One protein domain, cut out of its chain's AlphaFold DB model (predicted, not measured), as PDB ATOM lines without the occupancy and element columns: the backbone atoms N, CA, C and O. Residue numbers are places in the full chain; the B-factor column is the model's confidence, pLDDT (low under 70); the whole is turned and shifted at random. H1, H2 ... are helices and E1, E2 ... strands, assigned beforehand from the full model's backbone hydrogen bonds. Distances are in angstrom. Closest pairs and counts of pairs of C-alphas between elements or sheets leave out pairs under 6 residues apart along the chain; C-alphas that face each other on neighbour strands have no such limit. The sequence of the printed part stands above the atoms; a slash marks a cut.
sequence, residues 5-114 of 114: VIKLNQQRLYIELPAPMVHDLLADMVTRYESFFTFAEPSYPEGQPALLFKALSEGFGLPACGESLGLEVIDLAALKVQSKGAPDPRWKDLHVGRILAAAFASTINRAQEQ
ATOM      1  N   VAL A   5     150.610 132.106 198.973       96.06
ATOM      2  CA  VAL A   5     149.875 132.509 197.774       96.06
ATOM      3  C   VAL A   5     149.534 133.985 197.878       96.06
ATOM      4  O   VAL A   5     148.911 134.416 198.843       96.06
ATOM      5  N   ILE A   6     149.902 134.763 196.867       95.50
ATOM      6  CA  ILE A   6     149.546 136.179 196.768       95.50
ATOM      7  C   ILE A   6     148.327 136.291 195.859       95.50
ATOM      8  O   ILE A   6     148.353 135.830 194.720       95.50
ATOM      9  N   LYS A   7     147.249 136.891 196.355       94.94
ATOM     10  CA  LYS A   7     145.968 137.004 195.657       94.94
ATOM     11  C   LYS A   7     145.653 138.462 195.343       94.94
ATOM     12  O   LYS A   7     145.824 139.338 196.186       94.94
ATOM     13  N   LEU A   8     145.106 138.691 194.153       93.31
ATOM     14  CA  LEU A   8     144.395 139.916 193.800       93.31
ATOM     15  C   LEU A   8     143.128 139.544 193.029       93.31
ATOM     16  O   LEU A   8     143.196 139.016 191.919       93.31
ATOM     17  N   ASN A   9     141.957 139.813 193.609       90.69
ATOM     18  CA  ASN A   9     140.665 139.411 193.045       90.69
ATOM     19  C   ASN A   9     140.617 137.896 192.747       90.69
ATOM     20  O   ASN A   9     140.692 137.081 193.666       90.69
ATOM     21  N   GLN A  10     140.486 137.511 191.475       90.81
ATOM     22  CA  GLN A  10     140.464 136.112 191.028       90.81
ATOM     23  C   GLN A  10     141.854 135.577 190.644       90.81
ATOM     24  O   GLN A  10     141.995 134.384 190.381       90.81
ATOM     25  N   GLN A  11     142.876 136.435 190.614       93.88
ATOM     26  CA  GLN A  11     144.236 136.077 190.223       93.88
ATOM     27  C   GLN A  11     145.060 135.667 191.443       93.88
ATOM     28  O   GLN A  11     144.885 136.206 192.540       93.88
ATOM     29  N   ARG A  12     145.970 134.709 191.249       95.38
ATOM     30  CA  ARG A  12     146.833 134.173 192.305       95.38
ATOM     31  C   ARG A  12     148.236 133.908 191.776       95.38
ATOM     32  O   ARG A  12     148.376 133.410 190.660       95.38
ATOM     33  N   LEU A  13     149.237 134.202 192.596       96.06
ATOM     34  CA  LEU A  13     150.650 133.921 192.357       96.06
ATOM     35  C   LEU A  13     151.172 133.021 193.474       96.06
ATOM     36  O   LEU A  13     150.850 133.235 194.643       96.06
ATOM     37  N   TYR A  14     151.971 132.024 193.115       95.19
ATOM     38  CA  TYR A  14     152.675 131.176 194.070       95.19
ATOM     39  C   TYR A  14     154.069 131.738 194.354       95.19
ATOM     40  O   TYR A  14     154.752 132.207 193.443       95.19
ATOM     41  N   ILE A  15     154.498 131.670 195.614       95.06
ATOM     42  CA  ILE A  15     155.848 132.056 196.015       95.06
ATOM     43  C   ILE A  15     156.391 131.117 197.091       95.06
ATOM     44  O   ILE A  15     155.717 130.829 198.080       95.06
ATOM     45  N   GLU A  16     157.642 130.688 196.928       94.50
ATOM     46  CA  GLU A  16     158.385 129.875 197.903       94.50
ATOM     47  C   GLU A  16     158.973 130.738 199.024       94.50
ATOM     48  O   GLU A  16     160.163 130.696 199.325       94.50
ATOM     49  N   LEU A  17     158.121 131.572 199.619       93.25
ATOM     50  CA  LEU A  17     158.449 132.365 200.793       93.25
ATOM     51  C   LEU A  17     157.351 132.214 201.850       93.25
ATOM     52  O   LEU A  17     156.165 132.173 201.507       93.25
ATOM     53  N   PRO A  18     157.714 132.172 203.142       94.50
ATOM     54  CA  PRO A  18     156.742 132.260 204.224       94.50
ATOM     55  C   PRO A  18     156.085 133.649 204.231       94.50
ATOM     56  O   PRO A  18     156.726 134.643 203.874       94.50
ATOM     57  N   ALA A  19     154.836 133.743 204.694       92.94
ATOM     58  CA  ALA A  19     154.066 134.985 204.616       92.94
ATOM     59  C   ALA A  19     154.758 136.216 205.234       92.94
ATOM     60  O   ALA A  19     154.742 137.269 204.595       92.94
ATOM     61  N   PRO A  20     155.467 136.126 206.382       93.81
ATOM     62  CA  PRO A  20     156.214 137.264 206.922       93.81
ATOM     63  C   PRO A  20     157.274 137.824 205.964       93.81
ATOM     64  O   PRO A  20     157.464 139.035 205.896       93.81
ATOM     65  N   MET A  21     157.944 136.963 205.188       94.69
ATOM     66  CA  MET A  21     158.921 137.411 204.189       94.69
ATOM     67  C   MET A  21     158.241 138.034 202.973       94.69
ATOM     68  O   MET A  21     158.776 138.975 202.396       94.69
ATOM     69  N   VAL A  22     157.053 137.555 202.606       94.75
ATOM     70  CA  VAL A  22     156.254 138.188 201.551       94.75
ATOM     71  C   VAL A  22     155.778 139.573 201.993       94.75
ATOM     72  O   VAL A  22     155.853 140.513 201.210       94.75
ATOM     73  N   HIS A  23     155.355 139.745 203.248       93.94
ATOM     74  CA  HIS A  23     155.022 141.065 203.787       93.94
ATOM     75  C   HIS A  23     156.221 142.024 203.759       93.94
ATOM     76  O   HIS A  23     156.061 143.173 203.350       93.94
ATOM     77  N   ASP A  24     157.419 141.553 204.123       94.31
ATOM     78  CA  ASP A  24     158.651 142.351 204.035       94.31
ATOM     79  C   ASP A  24     159.001 142.733 202.586       94.31
ATOM     80  O   ASP A  24     159.375 143.877 202.322       94.31
ATOM     81  N   LEU A  25     158.824 141.809 201.637       94.62
ATOM     82  CA  LEU A  25     158.986 142.070 200.205       94.62
ATOM     83  C   LEU A  25     158.003 143.144 199.708       94.62
ATOM     84  O   LEU A  25     158.407 144.094 199.040       94.62
ATOM     85  N   LEU A  26     156.719 143.028 200.052       93.44
ATOM     86  CA  LEU A  26     155.696 144.005 199.667       93.44
ATOM     87  C   LEU A  26     156.004 145.395 200.243       93.44
ATOM     88  O   LEU A  26     155.935 146.387 199.516       93.44
ATOM     89  N   ALA A  27     156.397 145.466 201.518       91.56
ATOM     90  CA  ALA A  27     156.817 146.709 202.161       91.56
ATOM     91  C   ALA A  27     158.052 147.317 201.476       91.56
ATOM     92  O   ALA A  27     158.141 148.535 201.311       91.56
ATOM     93  N   ASP A  28     158.994 146.485 201.021       92.75
ATOM     94  CA  ASP A  28     160.161 146.929 200.258       92.75
ATOM     95  C   ASP A  28     159.787 147.572 198.923       92.75
ATOM     96  O   ASP A  28     160.272 148.654 198.587       92.75
ATOM     97  N   MET A  29     158.889 146.930 198.177       91.38
ATOM     98  CA  MET A  29     158.395 147.440 196.900       91.38
ATOM     99  C   MET A  29     157.689 148.785 197.077       91.38
ATOM    100  O   MET A  29     157.946 149.710 196.305       91.38
ATOM    101  N   VAL A  30     156.857 148.913 198.117       89.44
ATOM    102  CA  VAL A  30     156.214 150.181 198.485       89.44
ATOM    103  C   VAL A  30     157.261 151.242 198.827       89.44
ATOM    104  O   VAL A  30     157.241 152.318 198.243       89.44
ATOM    105  N   THR A  31     158.250 150.915 199.660       89.00
ATOM    106  CA  THR A  31     159.334 151.843 200.041       89.00
ATOM    107  C   THR A  31     160.101 152.365 198.822       89.00
ATOM    108  O   THR A  31     160.407 153.552 198.727       89.00
ATOM    109  N   ARG A  32     160.399 151.495 197.849       88.12
ATOM    110  CA  ARG A  32     161.062 151.894 196.597       88.12
ATOM    111  C   ARG A  32     160.175 152.778 195.734       88.12
ATOM    112  O   ARG A  32     160.674 153.742 195.164       88.12
ATOM    113  N   TYR A  33     158.889 152.458 195.634       86.00
ATOM    114  CA  TYR A  33     157.939 153.277 194.892       86.00
ATOM    115  C   TYR A  33     157.820 154.682 195.497       86.00
ATOM    116  O   TYR A  33     157.970 155.670 194.782       86.00
ATOM    117  N   GLU A  34     157.628 154.774 196.813       84.94
ATOM    118  CA  GLU A  34     157.519 156.051 197.529       84.94
ATOM    119  C   GLU A  34     158.809 156.877 197.419       84.94
ATOM    120  O   GLU A  34     158.741 158.093 197.277       84.94
ATOM    121  N   SER A  35     159.983 156.232 197.361       84.44
ATOM    122  CA  SER A  35     161.270 156.928 197.191       84.44
ATOM    123  C   SER A  35     161.411 157.714 195.879       84.44
ATOM    124  O   SER A  35     162.276 158.584 195.785       84.44
ATOM    125  N   PHE A  36     160.578 157.442 194.864       81.00
ATOM    126  CA  PHE A  36     160.575 158.218 193.619       81.00
ATOM    127  C   PHE A  36     159.921 159.594 193.772       81.00
ATOM    128  O   PHE A  36     160.202 160.502 192.989       81.00
ATOM    129  N   PHE A  37     159.065 159.772 194.773       73.88
ATOM    130  CA  PHE A  37     158.432 161.049 195.054       73.88
ATOM    131  C   PHE A  37     159.329 161.865 195.989       73.88
ATOM    132  O   PHE A  37     159.520 161.541 197.156       73.88
ATOM    133  N   THR A  38     159.881 162.959 195.476       62.91
ATOM    134  CA  THR A  38     160.845 163.791 196.210       62.91
ATOM    135  C   THR A  38     160.225 165.001 196.922       62.91
ATOM    136  O   THR A  38     160.931 165.662 197.678       62.91
ATOM    137  N   PHE A  39     158.942 165.328 196.686       58.00
ATOM    138  CA  PHE A  39     158.364 166.636 197.069       58.00
ATOM    139  C   PHE A  39     156.937 166.636 197.654       58.00
ATOM    140  O   PHE A  39     156.439 167.700 198.009       58.00
ATOM    141  N   ALA A  40     156.270 165.493 197.786       48.91
ATOM    142  CA  ALA A  40     154.952 165.391 198.421       48.91
ATOM    143  C   ALA A  40     154.925 164.115 199.256       48.91
ATOM    144  O   ALA A  40     155.540 163.153 198.815       48.91
ATOM    145  N   GLU A  41     154.257 164.099 200.418       54.25
ATOM    146  CA  GLU A  41     154.031 162.871 201.198       54.25
ATOM    147  C   GLU A  41     153.249 161.873 200.334       54.25
ATOM    148  O   GLU A  41     152.037 162.022 200.157       54.25
ATOM    149  N   PRO A  42     153.906 160.872 199.739       54.97
ATOM    150  CA  PRO A  42     153.280 159.989 198.789       54.97
ATOM    151  C   PRO A  42     153.014 158.721 199.568       54.97
ATOM    152  O   PRO A  42     153.816 157.796 199.553       54.97
ATOM    153  N   SER A  43     151.911 158.687 200.307       58.62
ATOM    154  CA  SER A  43     151.429 157.397 200.776       58.62
ATOM    155  C   SER A  43     151.127 156.579 199.530       58.62
ATOM    156  O   SER A  43     150.343 157.044 198.694       58.62
ATOM    157  N   TYR A  44     151.734 155.401 199.385       61.12
ATOM    158  CA  TYR A  44     151.302 154.405 198.414       61.12
ATOM    159  C   TYR A  44     149.767 154.357 198.430       61.12
ATOM    160  O   TYR A  44     149.179 154.005 199.458       61.12
ATOM    161  N   PRO A  45     149.103 154.842 197.365       58.75
ATOM    162  CA  PRO A  45     147.701 155.196 197.485       58.75
ATOM    163  C   PRO A  45     146.884 153.931 197.728       58.75
ATOM    164  O   PRO A  45     147.136 152.893 197.103       58.75
ATOM    165  N   GLU A  46     145.892 154.028 198.619       55.19
ATOM    166  CA  GLU A  46     144.841 153.020 198.771       55.19
ATOM    167  C   GLU A  46     144.214 152.789 197.385       55.19
ATOM    168  O   GLU A  46     143.416 153.593 196.915       55.19
ATOM    169  N   GLY A  47     144.643 151.744 196.666       53.88
ATOM    170  CA  GLY A  47     144.162 151.494 195.302       53.88
ATOM    171  C   GLY A  47     145.177 151.007 194.270       53.88
ATOM    172  O   GLY A  47     144.766 150.735 193.143       53.88
ATOM    173  N   GLN A  48     146.460 150.809 194.602       73.81
ATOM    174  CA  GLN A  48     147.416 150.202 193.658       73.81
ATOM    175  C   GLN A  48     147.813 148.731 193.913       73.81
ATOM    176  O   GLN A  48     148.907 148.346 193.484       73.81
ATOM    177  N   PRO A  49     146.987 147.841 194.509       86.75
ATOM    178  CA  PRO A  49     147.393 146.443 194.683       86.75
ATOM    179  C   PRO A  49     147.693 145.759 193.337       86.75
ATOM    180  O   PRO A  49     148.521 144.853 193.273       86.75
ATOM    181  N   ALA A  50     147.118 146.266 192.240       88.94
ATOM    182  CA  ALA A  50     147.458 145.881 190.872       88.94
ATOM    183  C   ALA A  50     148.917 146.181 190.480       88.94
ATOM    184  O   ALA A  50     149.510 145.394 189.746       88.94
ATOM    185  N   LEU A  51     149.521 147.272 190.970       89.38
ATOM    186  CA  LEU A  51     150.936 147.576 190.731       89.38
ATOM    187  C   LEU A  51     151.837 146.543 191.409       89.38
ATOM    188  O   LEU A  51     152.745 146.015 190.770       89.38
ATOM    189  N   LEU A  52     151.572 146.234 192.683       91.19
ATOM    190  CA  LEU A  52     152.344 145.229 193.418       91.19
ATOM    191  C   LEU A  52     152.182 143.858 192.770       91.19
ATOM    192  O   LEU A  52     153.176 143.185 192.519       91.19
ATOM    193  N   PHE A  53     150.952 143.485 192.413       93.81
ATOM    194  CA  PHE A  53     150.684 142.238 191.706       93.81
ATOM    195  C   PHE A  53     151.444 142.158 190.376       93.81
ATOM    196  O   PHE A  53     152.108 141.160 190.121       93.81
ATOM    197  N   LYS A  54     151.412 143.222 189.564       92.56
ATOM    198  CA  LYS A  54     152.139 143.291 188.290       92.56
ATOM    199  C   LYS A  54     153.646 143.162 188.486       92.56
ATOM    200  O   LYS A  54     154.305 142.419 187.768       92.56
ATOM    201  N   ALA A  55     154.207 143.880 189.452       92.75
ATOM    202  CA  ALA A  55     155.633 143.813 189.734       92.75
ATOM    203  C   ALA A  55     156.058 142.426 190.257       92.75
ATOM    204  O   ALA A  55     157.142 141.957 189.924       92.75
ATOM    205  N   LEU A  56     155.191 141.728 190.992       94.44
ATOM    206  CA  LEU A  56     155.401 140.336 191.390       94.44
ATOM    207  C   LEU A  56     155.323 139.366 190.201       94.44
ATOM    208  O   LEU A  56     156.201 138.522 190.039       94.44
ATOM    209  N   SER A  57     154.307 139.487 189.345       94.94
ATOM    210  CA  SER A  57     154.124 138.574 188.213       94.94
ATOM    211  C   SER A  57     155.141 138.800 187.093       94.94
ATOM    212  O   SER A  57     155.695 137.846 186.566       94.94
ATOM    213  N   GLU A  58     155.391 140.054 186.716       93.19
ATOM    214  CA  GLU A  58     156.236 140.412 185.568       93.19
ATOM    215  C   GLU A  58     157.675 140.739 185.971       93.19
ATOM    216  O   GLU A  58     158.599 140.464 185.212       93.19
ATOM    217  N   GLY A  59     157.877 141.340 187.147       91.25
ATOM    218  CA  GLY A  59     159.207 141.713 187.630       91.25
ATOM    219  C   GLY A  59     159.936 140.523 188.246       91.25
ATOM    220  O   GLY A  59     161.009 140.157 187.783       91.25
ATOM    221  N   PHE A  60     159.321 139.889 189.247       91.25
ATOM    222  CA  PHE A  60     159.873 138.686 189.884       91.25
ATOM    223  C   PHE A  60     159.557 137.383 189.136       91.25
ATOM    224  O   PHE A  60     160.124 136.345 189.470       91.25
ATOM    225  N   GLY A  61     158.671 137.410 188.135       92.31
ATOM    226  CA  GLY A  61     158.348 136.224 187.336       92.31
ATOM    227  C   GLY A  61     157.558 135.159 188.100       92.31
ATOM    228  O   GLY A  61     157.694 133.973 187.795       92.31
ATOM    229  N   LEU A  62     156.777 135.544 189.118       94.44
ATOM    230  CA  LEU A  62     156.067 134.566 189.940       94.44
ATOM    231  C   LEU A  62     155.020 133.790 189.122       94.44
ATOM    232  O   LEU A  62     154.223 134.403 188.403       94.44
ATOM    233  N   PRO A  63     154.967 132.453 189.251       93.75
ATOM    234  CA  PRO A  63     154.021 131.639 188.507       93.75
ATOM    235  C   PRO A  63     152.592 131.819 189.032       93.75
ATOM    236  O   PRO A  63     152.349 131.880 190.242       93.75
ATOM    237  N   ALA A  64     151.626 131.847 188.114       93.81
ATOM    238  CA  ALA A  64     150.213 131.810 188.467       93.81
ATOM    239  C   ALA A  64     149.817 130.435 189.029       93.81
ATOM    240  O   ALA A  64     150.347 129.408 188.601       93.81
ATOM    241  N   CYS A  65     148.859 130.397 189.957       91.44
ATOM    242  CA  CYS A  65     148.361 129.145 190.536       91.44
ATOM    243  C   CYS A  65     146.827 129.099 190.641       91.44
ATOM    244  O   CYS A  65     146.160 130.120 190.807       91.44
ATOM    245  N   GLY A  66     146.253 127.898 190.512       80.31
ATOM    246  CA  GLY A  66     144.803 127.673 190.611       80.31
ATOM    247  C   GLY A  66     144.323 127.344 192.027       80.31
ATOM    248  O   GLY A  66     143.231 127.757 192.416       80.31
ATOM    249  N   GLU A  67     145.152 126.651 192.809       75.56
ATOM    250  CA  GLU A  67     144.812 126.133 194.138       75.56
ATOM    251  C   GLU A  67     145.703 126.743 195.227       75.56
ATOM    252  O   GLU A  67     146.865 127.066 194.991       75.56
ATOM    253  N   SER A  68     145.154 126.892 196.436       77.19
ATOM    254  CA  SER A  68     145.856 127.414 197.622       77.19
ATOM    255  C   SER A  68     145.762 126.466 198.826       77.19
ATOM    256  O   SER A  68     145.844 126.904 199.972       77.19
ATOM    257  N   LEU A  69     145.502 125.177 198.584       78.31
ATOM    258  CA  LEU A  69     145.246 124.182 199.629       78.31
ATOM    259  C   LEU A  69     146.442 124.069 200.582       78.31
ATOM    260  O   LEU A  69     147.532 123.670 200.188       78.31
ATOM    261  N   GLY A  70     146.222 124.430 201.848       81.81
ATOM    262  CA  GLY A  70     147.245 124.354 202.892       81.81
ATOM    263  C   GLY A  70     148.349 125.411 202.800       81.81
ATOM    264  O   GLY A  70     149.352 125.260 203.487       81.81
ATOM    265  N   LEU A  71     148.191 126.461 201.986       88.12
ATOM    266  CA  LEU A  71     149.114 127.598 201.931       88.12
ATOM    267  C   LEU A  71     148.470 128.852 202.516       88.12
ATOM    268  O   LEU A  71     147.261 129.062 202.409       88.12
ATOM    269  N   GLU A  72     149.295 129.711 203.109       93.12
ATOM    270  CA  GLU A  72     148.846 131.006 203.605       93.12
ATOM    271  C   GLU A  72     148.542 131.942 202.429       93.12
ATOM    272  O   GLU A  72     149.329 132.044 201.484       93.12
ATOM    273  N   VAL A  73     147.379 132.599 202.465       93.88
ATOM    274  CA  VAL A  73     146.905 133.466 201.381       93.88
ATOM    275  C   VAL A  73     147.008 134.924 201.804       93.88
ATOM    276  O   VAL A  73     146.341 135.358 202.740       93.88
ATOM    277  N   ILE A  74     147.795 135.691 201.059       94.38
ATOM    278  CA  ILE A  74     147.979 137.128 201.233       94.38
ATOM    279  C   ILE A  74     147.102 137.838 200.204       94.38
ATOM    280  O   ILE A  74     147.408 137.844 199.011       94.38
ATOM    281  N   ASP A  75     145.990 138.413 200.657       93.19
ATOM    282  CA  ASP A  75     145.056 139.139 199.793       93.19
ATOM    283  C   ASP A  75     145.456 140.615 199.675       93.19
ATOM    284  O   ASP A  75     145.259 141.403 200.601       93.19
ATOM    285  N   LEU A  76     146.001 141.002 198.518       91.19
ATOM    286  CA  LEU A  76     146.440 142.373 198.258       91.19
ATOM    287  C   LEU A  76     145.279 143.374 198.235       91.19
ATOM    288  O   LEU A  76     145.511 144.556 198.464       91.19
ATOM    289  N   ALA A  77     144.042 142.940 197.967       88.06
ATOM    290  CA  ALA A  77     142.887 143.839 197.986       88.06
ATOM    291  C   ALA A  77     142.467 144.221 199.416       88.06
ATOM    292  O   ALA A  77     141.875 145.278 199.619       88.06
ATOM    293  N   ALA A  78     142.771 143.368 200.399       87.50
ATOM    294  CA  ALA A  78     142.453 143.591 201.810       87.50
ATOM    295  C   ALA A  78     143.654 144.095 202.631       87.50
ATOM    296  O   ALA A  78     143.477 144.618 203.731       87.50
ATOM    297  N   LEU A  79     144.877 143.928 202.120       86.31
ATOM    298  CA  LEU A  79     146.105 144.270 202.826       86.31
ATOM    299  C   LEU A  79     146.480 145.746 202.641       86.31
ATOM    300  O   LEU A  79     146.777 146.194 201.535       86.31
ATOM    301  N   LYS A  80     146.584 146.481 203.752       83.44
ATOM    302  CA  LYS A  80     147.244 147.794 203.780       83.44
ATOM    303  C   LYS A  80     148.750 147.600 203.951       83.44
ATOM    304  O   LYS A  80     149.220 147.357 205.060       83.44
ATOM    305  N   VAL A  81     149.495 147.666 202.850       85.75
ATOM    306  CA  VAL A  81     150.963 147.581 202.867       85.75
ATOM    307  C   VAL A  81     151.536 148.952 203.215       85.75
ATOM    308  O   VAL A  81     151.212 149.938 202.560       85.75
ATOM    309  N   GLN A  82     152.382 149.006 204.239       84.38
ATOM    310  CA  GLN A  82     153.098 150.216 204.641       84.38
ATOM    311  C   GLN A  82     154.548 150.146 204.163       84.38
ATOM    312  O   GLN A  82     155.128 149.056 204.095       84.38
ATOM    313  N   SER A  83     155.141 151.297 203.845       85.94
ATOM    314  CA  SER A  83     156.586 151.393 203.665       85.94
ATOM    315  C   SER A  83     157.323 151.090 204.968       85.94
ATOM    316  O   SER A  83     156.775 151.127 206.072       85.94
ATOM    317  N   LYS A  84     158.606 150.772 204.824       86.00
ATOM    318  CA  LYS A  84     159.555 150.625 205.924       86.00
ATOM    319  C   LYS A  84     160.629 151.705 205.823       86.00
ATOM    320  O   LYS A  84     160.760 152.374 204.805       86.00
ATOM    321  N   GLY A  85     161.428 151.859 206.880       82.19
ATOM    322  CA  GLY A  85     162.380 152.973 206.995       82.19
ATOM    323  C   GLY A  85     163.451 153.047 205.898       82.19
ATOM    324  O   GLY A  85     163.965 154.130 205.637       82.19
ATOM    325  N   ALA A  86     163.799 151.928 205.253       86.19
ATOM    326  CA  ALA A  86     164.731 151.907 204.128       86.19
ATOM    327  C   ALA A  86     164.523 150.668 203.233       86.19
ATOM    328  O   ALA A  86     164.122 149.614 203.742       86.19
ATOM    329  N   PRO A  87     164.843 150.755 201.926       86.75
ATOM    330  CA  PRO A  87     164.886 149.590 201.051       86.75
ATOM    331  C   PRO A  87     165.932 148.568 201.512       86.75
ATOM    332  O   PRO A  87     167.068 148.907 201.839       86.75
ATOM    333  N   ASP A  88     165.564 147.300 201.455       90.44
ATOM    334  CA  ASP A  88     166.384 146.143 201.759       90.44
ATOM    335  C   ASP A  88     167.062 145.624 200.478       90.44
ATOM    336  O   ASP A  88     166.387 145.297 199.494       90.44
ATOM    337  N   PRO A  89     168.402 145.522 200.451       88.31
ATOM    338  CA  PRO A  89     169.141 145.011 199.300       88.31
ATOM    339  C   PRO A  89     168.736 143.602 198.848       88.31
ATOM    340  O   PRO A  89     168.910 143.296 197.670       88.31
ATOM    341  N   ARG A  90     168.187 142.759 199.737       90.12
ATOM    342  CA  ARG A  90     167.767 141.380 199.426       90.12
ATOM    343  C   ARG A  90     166.669 141.316 198.365       90.12
ATOM    344  O   ARG A  90     166.618 140.357 197.605       90.12
ATOM    345  N   TRP A  91     165.824 142.343 198.295       89.94
ATOM    346  CA  TRP A  91     164.681 142.419 197.379       89.94
ATOM    347  C   TRP A  91     164.957 143.261 196.132       89.94
ATOM    348  O   TRP A  91     164.048 143.578 195.366       89.94
ATOM    349  N   LYS A  92     166.216 143.665 195.922       84.69
ATOM    350  CA  LYS A  92     166.593 144.492 194.781       84.69
ATOM    351  C   LYS A  92     166.485 143.688 193.485       84.69
ATOM    352  O   LYS A  92     167.370 142.903 193.166       84.69
ATOM    353  N   ASP A  93     165.465 143.998 192.697       89.81
ATOM    354  CA  ASP A  93     165.313 143.503 191.333       89.81
ATOM    355  C   ASP A  93     165.197 144.663 190.330       89.81
ATOM    356  O   ASP A  93     164.494 145.657 190.553       89.81
ATOM    357  N   LEU A  94     165.932 144.559 189.219       85.44
ATOM    358  CA  LEU A  94     166.002 145.612 188.203       85.44
ATOM    359  C   LEU A  94     164.685 145.764 187.429       85.44
ATOM    360  O   LEU A  94     164.293 146.888 187.108       85.44
ATOM    361  N   HIS A  95     164.013 144.659 187.107       86.69
ATOM    362  CA  HIS A  95     162.762 144.667 186.350       86.69
ATOM    363  C   HIS A  95     161.627 145.220 187.202       86.69
ATOM    364  O   HIS A  95     160.882 146.083 186.740       86.69
ATOM    365  N   VAL A  96     161.570 144.824 188.474       87.44
ATOM    366  CA  VAL A  96     160.654 145.401 189.465       87.44
ATOM    367  C   VAL A  96     160.863 146.909 189.566       87.44
ATOM    368  O   VAL A  96     159.906 147.669 189.430       87.44
ATOM    369  N   GLY A  97     162.113 147.366 189.702       85.62
ATOM    370  CA  GLY A  97     162.432 148.795 189.735       85.62
ATOM    371  C   GLY A  97     161.940 149.556 188.497       85.62
ATOM    372  O   GLY A  97     161.379 150.643 188.626       85.62
ATOM    373  N   ARG A  98     162.081 148.969 187.299       87.25
ATOM    374  CA  ARG A  98     161.574 149.554 186.044       87.25
ATOM    375  C   ARG A  98     160.050 149.638 186.009       87.25
ATOM    376  O   ARG A  98     159.523 150.664 185.585       87.25
ATOM    377  N   ILE A  99     159.347 148.598 186.459       87.31
ATOM    378  CA  ILE A  99     157.878 148.583 186.517       87.31
ATOM    379  C   ILE A  99     157.376 149.677 187.464       87.31
ATOM    380  O   ILE A  99     156.483 150.441 187.095       87.31
ATOM    381  N   LEU A 100     157.977 149.789 188.652       87.06
ATOM    382  CA  LEU A 100     157.613 150.805 189.642       87.06
ATOM    383  C   LEU A 100     157.871 152.226 189.118       87.06
ATOM    384  O   LEU A 100     156.990 153.079 189.215       87.06
ATOM    385  N   ALA A 101     159.031 152.470 188.501       86.19
ATOM    386  CA  ALA A 101     159.366 153.769 187.919       86.19
ATOM    387  C   ALA A 101     158.436 154.152 186.751       86.19
ATOM    388  O   ALA A 101     158.017 155.304 186.640       86.19
ATOM    389  N   ALA A 102     158.072 153.192 185.895       85.50
ATOM    390  CA  ALA A 102     157.135 153.425 184.797       85.50
ATOM    391  C   ALA A 102     155.724 153.756 185.308       85.50
ATOM    392  O   ALA A 102     155.075 154.670 184.794       85.50
ATOM    393  N   ALA A 103     155.259 153.043 186.339       82.81
ATOM    394  CA  ALA A 103     153.981 153.329 186.982       82.81
ATOM    395  C   ALA A 103     153.970 154.734 187.599       82.81
ATOM    396  O   ALA A 103     153.025 155.487 187.377       82.81
ATOM    397  N   PHE A 104     155.047 155.109 188.292       80.19
ATOM    398  CA  PHE A 104     155.236 156.450 188.840       80.19
ATOM    399  C   PHE A 104     155.170 157.545 187.763       80.19
ATOM    400  O   PHE A 104     154.381 158.483 187.886       80.19
ATOM    401  N   ALA A 105     155.930 157.409 186.671       80.62
ATOM    402  CA  ALA A 105     155.920 158.383 185.577       80.62
ATOM    403  C   ALA A 105     154.519 158.548 184.958       80.62
ATOM    404  O   ALA A 105     154.093 159.662 184.653       80.62
ATOM    405  N   SER A 106     153.762 157.452 184.830       76.50
ATOM    406  CA  SER A 106     152.378 157.508 184.349       76.50
ATOM    407  C   SER A 106     151.449 158.271 185.298       76.50
ATOM    408  O   SER A 106     150.511 158.910 184.820       76.50
ATOM    409  N   THR A 107     151.675 158.204 186.613       72.25
ATOM    410  CA  THR A 107     150.907 158.972 187.603       72.25
ATOM    411  C   THR A 107     151.152 160.474 187.458       72.25
ATOM    412  O   THR A 107     150.188 161.234 187.480       72.25
ATOM    413  N   ILE A 108     152.404 160.898 187.242       67.81
ATOM    414  CA  ILE A 108     152.746 162.316 187.022       67.81
ATOM    415  C   ILE A 108     152.044 162.859 185.777       67.81
ATOM    416  O   ILE A 108     151.384 163.891 185.857       67.81
ATOM    417  N   ASN A 109     152.138 162.152 184.648       60.22
ATOM    418  CA  ASN A 109     151.565 162.634 183.389       60.22
ATOM    419  C   ASN A 109     150.046 162.848 183.494       60.22
ATOM    420  O   ASN A 109     149.537 163.867 183.044       60.22
ATOM    421  N   ARG A 110     149.327 161.940 184.167       60.53
ATOM    422  CA  ARG A 110     147.878 162.088 184.394       60.53
ATOM    423  C   ARG A 110     147.518 163.270 185.292       60.53
ATOM    424  O   ARG A 110     146.443 163.829 185.126       60.53
ATOM    425  N   ALA A 111     148.376 163.625 186.246       58.53
ATOM    426  CA  ALA A 111     148.159 164.774 187.122       58.53
ATOM    427  C   ALA A 111     148.435 166.119 186.423       58.53
ATOM    428  O   ALA A 111     147.945 167.140 186.883       58.53
ATOM    429  N   GLN A 112     149.210 166.126 185.334       57.59
ATOM    430  CA  GLN A 112     149.485 167.325 184.528       57.59
ATOM    431  C   GLN A 112     148.427 167.593 183.445       57.59
ATOM    432  O   GLN A 112     148.361 168.701 182.922       57.59
ATOM    433  N   GLU A 113     147.628 166.585 183.090       55.09
ATOM    434  CA  GLU A 113     146.524 166.685 182.122       55.09
ATOM    435  C   GLU A 113     145.184 167.105 182.762       55.09
ATOM    436  O   GLU A 113     144.194 167.271 182.047       55.09
ATOM    437  N   GLN A 114     145.146 167.259 184.091       46.03
ATOM    438  CA  GLN A 114     144.006 167.768 184.868       46.03
ATOM    439  C   GLN A 114     144.204 169.240 185.225       46.03
ATOM    440  O   GLN A 114     143.185 169.965 185.227       46.03
TER     441      GLN A 114
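This is residues 5 to 114 of the 114 residues of an uncharacterized protein of Pseudomonas stutzeri B1SMN1 (UniProt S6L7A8). A small sheet, E2 E1 E3, forms one end of an elongated body; H2 covers one face, making two layers, and H3 reaches to the other end, where residues 109 to 114 stick out. The printed part has 110 residues with E1, E2, H1, H2, E3, H3 in order: class mixed, sheet mixed. It is compact, radius of gyration of the C-alphas 14.1 A, spanning 46 by 29 by 23 A.

E1 is residues 5 to 8, from C-alpha 5 at (149.875, 132.509, 197.774); E2 11 to 15; E3 72 to 75. H1 is 19 to 34, 22.5 A; H2 49 to 59, 14.5 A; H3 94 to 112, 27.5 A, ending at C-alpha 112 (149.485, 167.325, 184.528).

Within hydrogen-bond range are N 6 and O 13, 2.9 A, in the antiparallel hairpin E1 and E2, N 5 and O 72, 2.8 A, between parallel E1 and E3, and every O i to N i+4 pair of H1, H2 and H3. H2 lies over E2 and E1, height over the sheet 9.9 A; H1 only grazes it with residues 19 to 23. H2 and H3 touch, closest C-alphas Gly 59 and Val 96, 4.4 A, at a steep tilt of 39 degrees, opposite ways. H1 touches H3 with residues 32 to 33 alone, closest C-alphas Tyr 33 and Leu 100, 5.8 A.

The printed part has no cut; links H1 to H2, H2 to E3 and E3 to H3 are long. The C-alphas farthest apart, Gly 70 and Glu 113, are 47.2 A apart. Model pLDDT is under 70 at residues 38 to 47 and 108 to 114.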